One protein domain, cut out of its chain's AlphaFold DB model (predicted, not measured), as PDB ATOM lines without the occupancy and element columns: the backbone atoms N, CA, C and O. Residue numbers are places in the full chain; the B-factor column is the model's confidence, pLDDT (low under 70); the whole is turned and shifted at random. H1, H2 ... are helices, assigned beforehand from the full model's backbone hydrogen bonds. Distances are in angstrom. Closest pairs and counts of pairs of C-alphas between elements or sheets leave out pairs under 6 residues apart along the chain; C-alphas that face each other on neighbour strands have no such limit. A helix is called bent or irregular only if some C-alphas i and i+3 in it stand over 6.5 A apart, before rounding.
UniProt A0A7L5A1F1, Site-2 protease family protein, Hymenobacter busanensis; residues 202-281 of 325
ATOM      1  N   LEU A 202     135.557 129.783 140.701       96.75
ATOM      2  CA  LEU A 202     135.432 130.028 142.142       96.75
ATOM      3  C   LEU A 202     134.113 129.480 142.693       96.75
ATOM      4  O   LEU A 202     134.095 128.861 143.752       96.75
ATOM      5  N   PHE A 203     133.020 129.643 141.948       97.00
ATOM      6  CA  PHE A 203     131.729 129.074 142.312       97.00
ATOM      7  C   PHE A 203     131.733 127.542 142.306       97.00
ATOM      8  O   PHE A 203     131.205 126.930 143.229       97.00
ATOM      9  N   LEU A 204     132.355 126.905 141.311       97.25
ATOM     10  CA  LEU A 204     132.507 125.449 141.289       97.25
ATOM     11  C   LEU A 204     133.313 124.950 142.484       97.25
ATOM     12  O   LEU A 204     132.896 123.988 143.119       97.25
ATOM     13  N   PHE A 205     134.416 125.621 142.823       96.94
ATOM     14  CA  PHE A 205     135.204 125.296 144.011       96.94
ATOM     15  C   PHE A 205     134.387 125.462 145.300       96.94
ATOM     16  O   PHE A 205     134.430 124.607 146.179       96.94
ATOM     17  N   PHE A 206     133.588 126.525 145.388       96.38
ATOM     18  CA  PHE A 206     132.708 126.772 146.523       96.38
ATOM     19  C   PHE A 206     131.650 125.667 146.694       96.38
ATOM     20  O   PHE A 206     131.487 125.146 147.795       96.38
ATOM     21  N   ILE A 207     130.977 125.249 145.613       97.12
ATOM     22  CA  ILE A 207     130.007 124.137 145.646       97.12
ATOM     23  C   ILE A 207     130.691 122.798 145.934       97.12
ATOM     24  O   ILE A 207     130.154 121.987 146.692       97.12
ATOM     25  N   PHE A 208     131.877 122.579 145.363       97.56
ATOM     26  CA  PHE A 208     132.689 121.397 145.628       97.56
ATOM     27  C   PHE A 208     132.979 121.276 147.122       97.56
ATOM     28  O   PHE A 208     132.644 120.256 147.719       97.56
ATOM     29  N   TYR A 209     133.521 122.341 147.727       96.31
ATOM     30  CA  TYR A 209     133.801 122.408 149.157       96.31
ATOM     31  C   TYR A 209     132.530 122.245 149.993       96.31
ATOM     32  O   TYR A 209     132.538 121.481 150.947       96.31
ATOM     33  N   ALA A 210     131.420 122.891 149.630       95.38
ATOM     34  CA  ALA A 210     130.171 122.797 150.385       95.38
ATOM     35  C   ALA A 210     129.617 121.360 150.476       95.38
ATOM     36  O   ALA A 210     129.065 120.980 151.502       95.38
ATOM     37  N   GLY A 211     129.757 120.556 149.418       94.94
ATOM     38  CA  GLY A 211     129.276 119.168 149.397       94.94
ATOM     39  C   GLY A 211     130.323 118.097 149.700       94.94
ATOM     40  O   GLY A 211     130.001 116.910 149.669       94.94
ATOM     41  N   LEU A 212     131.577 118.480 149.952       95.88
ATOM     42  CA  LEU A 212     132.655 117.524 150.186       95.88
ATOM     43  C   LEU A 212     132.406 116.732 151.479       95.88
ATOM     44  O   LEU A 212     132.176 117.318 152.533       95.88
ATOM     45  N   GLY A 213     132.466 115.401 151.399       91.81
ATOM     46  CA  GLY A 213     132.216 114.512 152.539       91.81
ATOM     47  C   GLY A 213     130.736 114.304 152.883       91.81
ATOM     48  O   GLY A 213     130.443 113.588 153.833       91.81
ATOM     49  N   LEU A 214     129.800 114.878 152.112       91.38
ATOM     50  CA  LEU A 214     128.358 114.679 152.324       91.38
ATOM     51  C   LEU A 214     127.934 113.230 152.028       91.38
ATOM     52  O   LEU A 214     127.082 112.681 152.717       91.38
ATOM     53  N   PHE A 215     128.577 112.602 151.040       92.31
ATOM     54  CA  PHE A 215     128.507 111.163 150.794       92.31
ATOM     55  C   PHE A 215     129.913 110.592 150.660       92.31
ATOM     56  O   PHE A 215     130.791 111.214 150.060       92.31
ATOM     57  N   THR A 216     130.105 109.384 151.176       90.50
ATOM     58  CA  THR A 216     131.354 108.622 151.078       90.50
ATOM     59  C   THR A 216     131.058 107.208 150.572       90.50
ATOM     60  O   THR A 216     129.900 106.792 150.530       90.50
ATOM     61  N   LEU A 217     132.088 106.431 150.218       87.81
ATOM     62  CA  LEU A 217     131.896 105.019 149.842       87.81
ATOM     63  C   LEU A 217     131.350 104.153 150.990       87.81
ATOM     64  O   LEU A 217     130.805 103.082 150.733       87.81
ATOM     65  N   ASN A 218     131.462 104.632 152.231       88.88
ATOM     66  CA  ASN A 218     130.984 103.946 153.429       88.88
ATOM     67  C   ASN A 218     129.612 104.461 153.904       88.88
ATOM     68  O   ASN A 218     129.130 104.008 154.940       88.88
ATOM     69  N   SER A 219     128.992 105.409 153.188       89.12
ATOM     70  CA  SER A 219     127.673 105.943 153.548       89.12
ATOM     71  C   SER A 219     126.612 104.845 153.574       89.12
ATOM     72  O   SER A 219     126.610 103.924 152.750       89.12
ATOM     73  N   SER A 220     125.681 104.947 154.524       92.25
ATOM     74  CA  SER A 220     124.637 103.939 154.688       92.25
ATOM     75  C   SER A 220     123.709 103.887 153.468       92.25
ATOM     76  O   SER A 220     123.495 104.878 152.764       92.25
ATOM     77  N   ARG A 221     123.093 102.722 153.211       90.31
ATOM     78  CA  ARG A 221     122.122 102.587 152.105       90.31
ATOM     79  C   ARG A 221     120.965 103.581 152.238       90.31
ATOM     80  O   ARG A 221     120.472 104.060 151.225       90.31
ATOM     81  N   GLN A 222     120.545 103.898 153.464       90.88
ATOM     82  CA  GLN A 222     119.468 104.856 153.717       90.88
ATOM     83  C   GLN A 222     119.894 106.292 153.377       90.88
ATOM     84  O   GLN A 222     119.167 106.973 152.657       90.88
ATOM     85  N   GLU A 223     121.085 106.733 153.803       88.75
ATOM     86  CA  GLU A 223     121.635 108.046 153.421       88.75
ATOM     87  C   GLU A 223     121.716 108.205 151.904       88.75
ATOM     88  O   GLU A 223     121.319 109.235 151.364       88.75
ATOM     89  N   LEU A 224     122.189 107.172 151.205       89.88
ATOM     90  CA  LEU A 224     122.304 107.200 149.752       89.88
ATOM     91  C   LEU A 224     120.931 107.223 149.071       89.88
ATOM     92  O   LEU A 224     120.737 107.993 148.135       89.88
ATOM     93  N   LEU A 225     119.964 106.428 149.539       91.12
ATOM     94  CA  LEU A 225     118.627 106.359 148.938       91.12
ATOM     95  C   LEU A 225     117.839 107.663 149.091       91.12
ATOM     96  O   LEU A 225     117.178 108.082 148.143       91.12
ATOM     97  N   TYR A 226     117.905 108.309 150.256       90.44
ATOM     98  CA  TYR A 226     117.129 109.524 150.521       90.44
ATOM     99  C   TYR A 226     117.908 110.806 150.218       90.44
ATOM    100  O   TYR A 226     117.350 111.757 149.672       90.44
ATOM    101  N   GLY A 227     119.201 110.845 150.538       92.56
ATOM    102  CA  GLY A 227     120.030 112.035 150.393       92.56
ATOM    103  C   GLY A 227     120.559 112.239 148.976       92.56
ATOM    104  O   GLY A 227     120.516 113.361 148.465       92.56
ATOM    105  N   ALA A 228     121.059 111.186 148.319       93.38
ATOM    106  CA  ALA A 228     121.749 111.350 147.038       93.38
ATOM    107  C   ALA A 228     120.834 111.894 145.924       93.38
ATOM    108  O   ALA A 228     121.268 112.811 145.225       93.38
ATOM    109  N   PRO A 229     119.566 111.452 145.764       95.75
ATOM    110  CA  PRO A 229     118.668 112.036 144.766       95.75
ATOM    111  C   PRO A 229     118.420 113.532 144.993       95.75
ATOM    112  O   PRO A 229     118.430 114.310 144.038       95.75
ATOM    113  N   VAL A 230     118.255 113.946 146.254       95.31
ATOM    114  CA  VAL A 230     118.057 115.354 146.627       95.31
ATOM    115  C   VAL A 230     119.305 116.170 146.301       95.31
ATOM    116  O   VAL A 230     119.206 117.239 145.698       95.31
ATOM    117  N   TYR A 231     120.487 115.650 146.633       96.38
ATOM    118  CA  TYR A 231     121.751 116.319 146.347       96.38
ATOM    119  C   TYR A 231     122.053 116.404 144.844       96.38
ATOM    120  O   TYR A 231     122.470 117.450 144.354       96.38
ATOM    121  N   LEU A 232     121.779 115.346 144.078       96.69
ATOM    122  CA  LEU A 232     121.925 115.348 142.621       96.69
ATOM    123  C   LEU A 232     120.972 116.349 141.959       96.69
ATOM    124  O   LEU A 232     121.379 117.072 141.048       96.69
ATOM    125  N   LEU A 233     119.724 116.434 142.433       96.25
ATOM    126  CA  LEU A 233     118.762 117.434 141.971       96.25
ATOM    127  C   LEU A 233     119.242 118.854 142.295       96.25
ATOM    128  O   LEU A 233     119.205 119.730 141.427       96.25
ATOM    129  N   TYR A 234     119.737 119.066 143.517       96.44
ATOM    130  CA  TYR A 234     120.356 120.320 143.937       96.44
ATOM    131  C   TYR A 234     121.510 120.706 142.997       96.44
ATOM    132  O   TYR A 234     121.502 121.799 142.426       96.44
ATOM    133  N   LEU A 235     122.463 119.795 142.769       96.88
ATOM    134  CA  LEU A 235     123.618 120.043 141.910       96.88
ATOM    135  C   LEU A 235     123.189 120.340 140.476       96.88
ATOM    136  O   LEU A 235     123.687 121.291 139.880       96.88
ATOM    137  N   TYR A 236     122.238 119.587 139.925       95.94
ATOM    138  CA  TYR A 236     121.711 119.847 138.588       95.94
ATOM    139  C   TYR A 236     121.127 121.261 138.476       95.94
ATOM    140  O   TYR A 236     121.384 121.976 137.503       95.94
ATOM    141  N   TRP A 237     120.380 121.698 139.489       94.00
ATOM    142  CA  TRP A 237     119.730 123.002 139.472       94.00
ATOM    143  C   TRP A 237     120.712 124.168 139.626       94.00
ATOM    144  O   TRP A 237     120.571 125.197 138.954       94.00
ATOM    145  N   VAL A 238     121.725 123.997 140.476       94.69
ATOM    146  CA  VAL A 238     122.752 125.004 140.759       94.69
ATOM    147  C   VAL A 238     123.795 125.072 139.640       94.69
ATOM    148  O   VAL A 238     124.036 126.139 139.069       94.69
ATOM    149  N   LEU A 239     124.370 123.931 139.255       95.50
ATOM    150  CA  LEU A 239     125.430 123.846 138.247       95.50
ATOM    151  C   LEU A 239     124.917 124.078 136.820       95.50
ATOM    152  O   LEU A 239     125.688 124.473 135.943       95.50
ATOM    153  N   GLY A 240     123.608 123.941 136.581       93.06
ATOM    154  CA  GLY A 240     122.985 124.279 135.298       93.06
ATOM    155  C   GLY A 240     123.149 125.747 134.885       93.06
ATOM    156  O   GLY A 240     123.041 126.069 133.702       93.06
ATOM    157  N   ARG A 241     123.449 126.642 135.837       91.31
ATOM    158  CA  ARG A 241     123.754 128.059 135.574       91.31
ATOM    159  C   ARG A 241     125.205 128.307 135.162       91.31
ATOM    160  O   ARG A 241     125.473 129.329 134.539       91.31
ATOM    161  N   VAL A 242     126.116 127.388 135.477       92.75
ATOM    162  CA  VAL A 242     127.535 127.486 135.106       92.75
ATOM    163  C   VAL A 242     127.704 127.162 133.624       92.75
ATOM    164  O   VAL A 242     128.186 127.997 132.863       92.75
ATOM    165  N   LEU A 243     127.253 125.971 133.211       89.50
ATOM    166  CA  LEU A 243     127.297 125.504 131.826       89.50
ATOM    167  C   LEU A 243     125.875 125.203 131.330       89.50
ATOM    168  O   LEU A 243     125.339 124.134 131.638       89.50
ATOM    169  N   PRO A 244     125.254 126.108 130.548       85.81
ATOM    170  CA  PRO A 244     123.887 125.910 130.088       85.81
ATOM    171  C   PRO A 244     123.789 124.722 129.122       85.81
ATOM    172  O   PRO A 244     124.551 124.605 128.160       85.81
ATOM    173  N   GLY A 245     122.811 123.848 129.344       93.44
ATOM    174  CA  GLY A 245     122.467 122.738 128.453       93.44
ATOM    175  C   GLY A 245     122.512 121.386 129.155       93.44
ATOM    176  O   GLY A 245     123.515 121.036 129.770       93.44
ATOM    177  N   LYS A 246     121.437 120.598 128.996       94.00
ATOM    178  CA  LYS A 246     121.185 119.359 129.755       94.00
ATOM    179  C   LYS A 246     122.402 118.427 129.831       94.00
ATOM    180  O   LYS A 246     122.798 118.037 130.921       94.00
ATOM    181  N   ARG A 247     123.033 118.119 128.689       96.00
ATOM    182  CA  ARG A 247     124.206 117.222 128.634       96.00
ATOM    183  C   ARG A 247     125.411 117.777 129.400       96.00
ATOM    184  O   ARG A 247     126.018 117.050 130.172       96.00
ATOM    185  N   ARG A 248     125.722 119.067 129.224       96.31
ATOM    186  CA  ARG A 248     126.852 119.728 129.901       96.31
ATOM    187  C   ARG A 248     126.631 119.808 131.406       96.31
ATOM    188  O   ARG A 248     127.551 119.533 132.165       96.31
ATOM    189  N   THR A 249     125.409 120.127 131.830       96.31
ATOM    190  CA  THR A 249     125.037 120.117 133.247       96.31
ATOM    191  C   THR A 249     125.187 118.722 133.846       96.31
ATOM    192  O   THR A 249     125.831 118.591 134.875       96.31
ATOM    193  N   LEU A 250     124.669 117.675 133.194       96.75
ATOM    194  CA  LEU A 250     124.792 116.300 133.693       96.75
ATOM    195  C   LEU A 250     126.252 115.841 133.795       96.75
ATOM    196  O   LEU A 250     126.625 115.241 134.798       96.75
ATOM    197  N   MET A 251     127.088 116.170 132.806       97.06
ATOM    198  CA  MET A 251     128.531 115.896 132.861       97.06
ATOM    199  C   MET A 251     129.197 116.612 134.039       97.06
ATOM    200  O   MET A 251     129.998 116.014 134.748       97.06
ATOM    201  N   LEU A 252     128.846 117.879 134.272       97.06
ATOM    202  CA  LEU A 252     129.396 118.673 135.366       97.06
ATOM    203  C   LEU A 252     128.936 118.161 136.742       97.06
ATOM    204  O   LEU A 252     129.743 118.113 137.661       97.06
ATOM    205  N   VAL A 253     127.677 117.732 136.876       97.94
ATOM    206  CA  VAL A 253     127.150 117.088 138.093       97.94
ATOM    207  C   VAL A 253     127.871 115.770 138.359       97.94
ATOM    208  O   VAL A 253     128.369 115.564 139.461       97.94
ATOM    209  N   GLY A 254     127.973 114.900 137.349       97.50
ATOM    210  CA  GLY A 254     128.679 113.624 137.475       97.50
ATOM    211  C   GLY A 254     130.153 113.816 137.831       97.50
ATOM    212  O   GLY A 254     130.649 113.166 138.745       97.50
ATOM    213  N   GLY A 255     130.828 114.764 137.174       97.81
ATOM    214  CA  GLY A 255     132.210 115.127 137.479       97.81
ATOM    215  C   GLY A 255     132.384 115.693 138.890       97.81
ATOM    216  O   GLY A 255     133.326 115.311 139.577       97.81
ATOM    217  N   MET A 256     131.461 116.545 139.348       97.94
ATOM    218  CA  MET A 256     131.463 117.098 140.708       97.94
ATOM    219  C   MET A 256     131.367 115.987 141.757       97.94
ATOM    220  O   MET A 256     132.218 115.906 142.639       97.94
ATOM    221  N   VAL A 257     130.379 115.096 141.625       97.12
ATOM    222  CA  VAL A 257     130.166 113.986 142.566       97.12
ATOM    223  C   VAL A 257     131.337 113.008 142.541       97.12
ATOM    224  O   VAL A 257     131.828 112.618 143.598       97.12
ATOM    225  N   ALA A 258     131.831 112.644 141.354       97.12
ATOM    226  CA  ALA A 258     132.982 111.754 141.222       97.12
ATOM    227  C   ALA A 258     134.233 112.348 141.884       97.12
ATOM    228  O   ALA A 258     134.929 111.650 142.618       97.12
ATOM    229  N   ALA A 259     134.494 113.642 141.678       97.44
ATOM    230  CA  ALA A 259     135.618 114.329 142.300       97.44
ATOM    231  C   ALA A 259     135.460 114.433 143.827       97.44
ATOM    232  O   ALA A 259     136.430 114.226 144.550       97.44
ATOM    233  N   GLN A 260     134.255 114.716 144.333       97.12
ATOM    234  CA  GLN A 260     133.994 114.776 145.776       97.12
ATOM    235  C   GLN A 260     134.185 113.413 146.437       97.12
ATOM    236  O   GLN A 260     134.829 113.333 147.481       97.12
ATOM    237  N   LEU A 261     133.687 112.342 145.812       95.38
ATOM    238  CA  LEU A 261     133.904 110.977 146.283       95.38
ATOM    239  C   LEU A 261     135.391 110.620 146.261       95.38
ATOM    240  O   LEU A 261     135.892 110.124 147.261       95.38
ATOM    241  N   ALA A 262     136.109 110.926 145.177       96.12
ATOM    242  CA  ALA A 262     137.542 110.652 145.065       96.12
ATOM    243  C   ALA A 262     138.374 111.390 146.129       96.12
ATOM    244  O   ALA A 262     139.283 110.812 146.719       96.12
ATOM    245  N   VAL A 263     138.063 112.660 146.405       96.19
ATOM    246  CA  VAL A 263     138.751 113.414 147.464       96.19
ATOM    247  C   VAL A 263     138.360 112.892 148.842       96.19
ATOM    248  O   VAL A 263     139.233 112.721 149.685       96.19
ATOM    249  N   SER A 264     137.084 112.581 149.070       94.62
ATOM    250  CA  SER A 264     136.624 112.048 150.352       94.62
ATOM    251  C   SER A 264     137.182 110.655 150.656       94.62
ATOM    252  O   SER A 264     137.304 110.307 151.828       94.62
ATOM    253  N   THR A 265     137.505 109.850 149.641       93.62
ATOM    254  CA  THR A 265     138.133 108.536 149.825       93.62
ATOM    255  C   THR A 265     139.639 108.646 150.015       93.62
ATOM    256  O   THR A 265     140.186 107.956 150.869       93.62
ATOM    257  N   ALA A 266     140.305 109.523 149.258       95.31
ATOM    258  CA  ALA A 266     141.742 109.755 149.386       95.31
ATOM    259  C   ALA A 266     142.105 110.486 150.690       95.31
ATOM    260  O   ALA A 266     143.142 110.207 151.287       95.31
ATOM    261  N   PHE A 267     141.247 111.402 151.147       94.88
ATOM    262  CA  PHE A 267     141.473 112.238 152.324       94.88
ATOM    263  C   PHE A 267     140.231 112.278 153.236       94.88
ATOM    264  O   PHE A 267     139.550 113.303 153.299       94.88
ATOM    265  N   PRO A 268     139.941 111.207 154.004       89.00
ATOM    266  CA  PRO A 268     138.723 111.106 154.825       89.00
ATOM    267  C   PRO A 268     138.569 112.194 155.900       89.00
ATOM    268  O   PRO A 268     137.462 112.482 156.351       89.00
ATOM    269  N   HIS A 269     139.679 112.808 156.314       89.12
ATOM    270  CA  HIS A 269     139.693 113.891 157.300       89.12
ATOM    271  C   HIS A 269     139.318 115.260 156.710       89.12
ATOM    272  O   HIS A 269     139.051 116.195 157.463       89.12
ATOM    273  N   VAL A 270     139.305 115.405 155.381       89.38
ATOM    274  CA  VAL A 270     138.966 116.664 154.711       89.38
ATOM    275  C   VAL A 270     137.472 116.673 154.418       89.38
ATOM    276  O   VAL A 270     137.002 116.045 153.472       89.38
ATOM    277  N   GLN A 271     136.729 117.414 155.234       90.19
ATOM    278  CA  GLN A 271     135.288 117.574 155.086       90.19
ATOM    279  C   GLN A 271     134.922 119.011 154.727       90.19
ATOM    280  O   GLN A 271     135.567 119.984 155.133       90.19
ATOM    281  N   GLY A 272     133.871 119.118 153.927       92.19
ATOM    282  CA  GLY A 272     133.207 120.360 153.590       92.19
ATOM    283  C   GLY A 272     132.339 120.901 154.717       92.19
ATOM    284  O   GLY A 272     132.280 120.345 155.811       92.19
ATOM    285  N   ASN A 273     131.599 121.969 154.422       91.38
ATOM    286  CA  ASN A 273     130.496 122.402 155.275       91.38
ATOM    287  C   ASN A 273     129.195 122.496 154.446       91.38
ATOM    288  O   ASN A 273     129.031 123.454 153.681       91.38
ATOM    289  N   PRO A 274     128.254 121.545 154.626       90.56
ATOM    290  CA  PRO A 274     126.962 121.527 153.935       90.56
ATOM    291  C   PRO A 274     126.096 122.772 154.150       90.56
ATOM    292  O   PRO A 274     125.257 123.082 153.304       90.56
ATOM    293  N   GLY A 275     126.314 123.537 155.227       87.38
ATOM    294  CA  GLY A 275     125.645 124.818 155.464       87.38
ATOM    295  C   GLY A 275     125.869 125.828 154.331       87.38
ATOM    296  O   GLY A 275     124.999 126.653 154.046       87.38
ATOM    297  N   TRP A 276     126.977 125.707 153.594       91.75
ATOM    298  CA  TRP A 276     127.242 126.531 152.416       91.75
ATOM    299  C   TRP A 276     126.362 126.212 151.210       91.75
ATOM    300  O   TRP A 276     126.234 127.058 150.324       91.75
ATOM    301  N   LEU A 277     125.706 125.048 151.159       92.94
ATOM    302  CA  LEU A 277     124.849 124.677 150.030       92.94
ATOM    303  C   LEU A 277     123.652 125.629 149.885       92.94
ATOM    304  O   LEU A 277     123.249 125.939 148.761       92.94
ATOM    305  N   VAL A 278     123.128 126.163 150.993       89.75
ATOM    306  CA  VAL A 278     122.066 127.183 150.954       89.75
ATOM    307  C   VAL A 278     122.570 128.441 150.246       89.75
ATOM    308  O   VAL A 278     121.940 128.910 149.300       89.75
ATOM    309  N   PHE A 279     123.750 128.942 150.615       88.50
ATOM    310  CA  PHE A 279     124.366 130.088 149.942       88.50
ATOM    311  C   PHE A 279     124.712 129.779 148.485       88.50
ATOM    312  O   PHE A 279     124.477 130.608 147.615       88.50
ATOM    313  N   GLY A 280     125.177 128.565 148.183       92.44
ATOM    314  CA  GLY A 280     125.416 128.106 146.817       92.44
ATOM    315  C   GLY A 280     124.164 128.180 145.939       92.44
ATOM    316  O   GLY A 280     124.233 128.614 144.787       92.44
ATOM    317  N   LEU A 281     122.999 127.847 146.504       92.06
ATOM    318  CA  LEU A 281     121.711 127.988 145.829       92.06
ATOM    319  C   LEU A 281     121.354 129.457 145.594       92.06
ATOM    320  O   LEU A 281     120.997 129.819 144.470       92.06
TER     321      LEU A 281
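Overview. This is residues 202 to 281 of the 325 residues of the protein "Site-2 protease family protein" of Hymenobacter busanensis (UniProt A0A7L5A1F1). Two long helices, H2 and H3, meet as a V where the end of H2 comes to the start of H3, and the link from H1 to H2 runs across the open end of the V. H1 packs on H3, and the short last helix, H4, packs on H1, away from H3. The printed part has 80 residues with four named helices, in the order H1, H2, H3, H4, and no named strand; its class is all helix. It is compact, with a radius of gyration of the C-alphas of 12.0 A, and rounded, spanning 33 by 26 by 22 A.

Along the chain. Find C-alpha 202 at (135.432, 130.028, 142.142); from there H1 runs to residue 211. H2, residues 221 to 239, measures 25.6 A from first to last C-alpha. Look near residue 228 for its kink of 36 degrees; H2 is neither bent nor irregular, but only just: C-alphas 226 and 229 are 6.5 A apart. H3, residues 246 to 266, measures 30.0 A and starts with C-alpha 246 at (121.185, 119.359, 129.755). H4, residues 276 to 281, ends with C-alpha 281 at (121.711, 127.988, 145.829).

Arrangement. H1 and H3 only just touch, with 3 pairs of C-alphas within 8 A, the closest being Phe 208 and Met 256 at 6.6 A; they run the same way at a steep tilt of 57 degrees, and H3 takes part with residues 256 to 260 alone. H2 touches H3 with residues 232 to 239 alone, H3 meeting it with residues 249 to 253 alone; the closest C-alphas are those of Leu 235 and Val 253, 6.0 A, at a steep tilt of 50 degrees, opposite ways. H4 touches H1, closest at the C-alphas of Ala 210 and Trp 276, 5.2 A, at a steep tilt of 55 degrees, opposite ways. The helix packing is mostly crossed: of these three pairs, 0 are at a shallow tilt. H3 and H4 are apart. In H1, H3 and H4 every O i to N i+4 pair is within hydrogen-bond range; in H2, 13 of 15 are.

Size, cuts and confidence. The two C-alphas farthest apart, those of Gly 245 and His 269, are 34.7 A apart. The printed part has no cut, and its three links between helices are short. Mean pLDDT of the printed part is 93.7, and no printed residue is under 70.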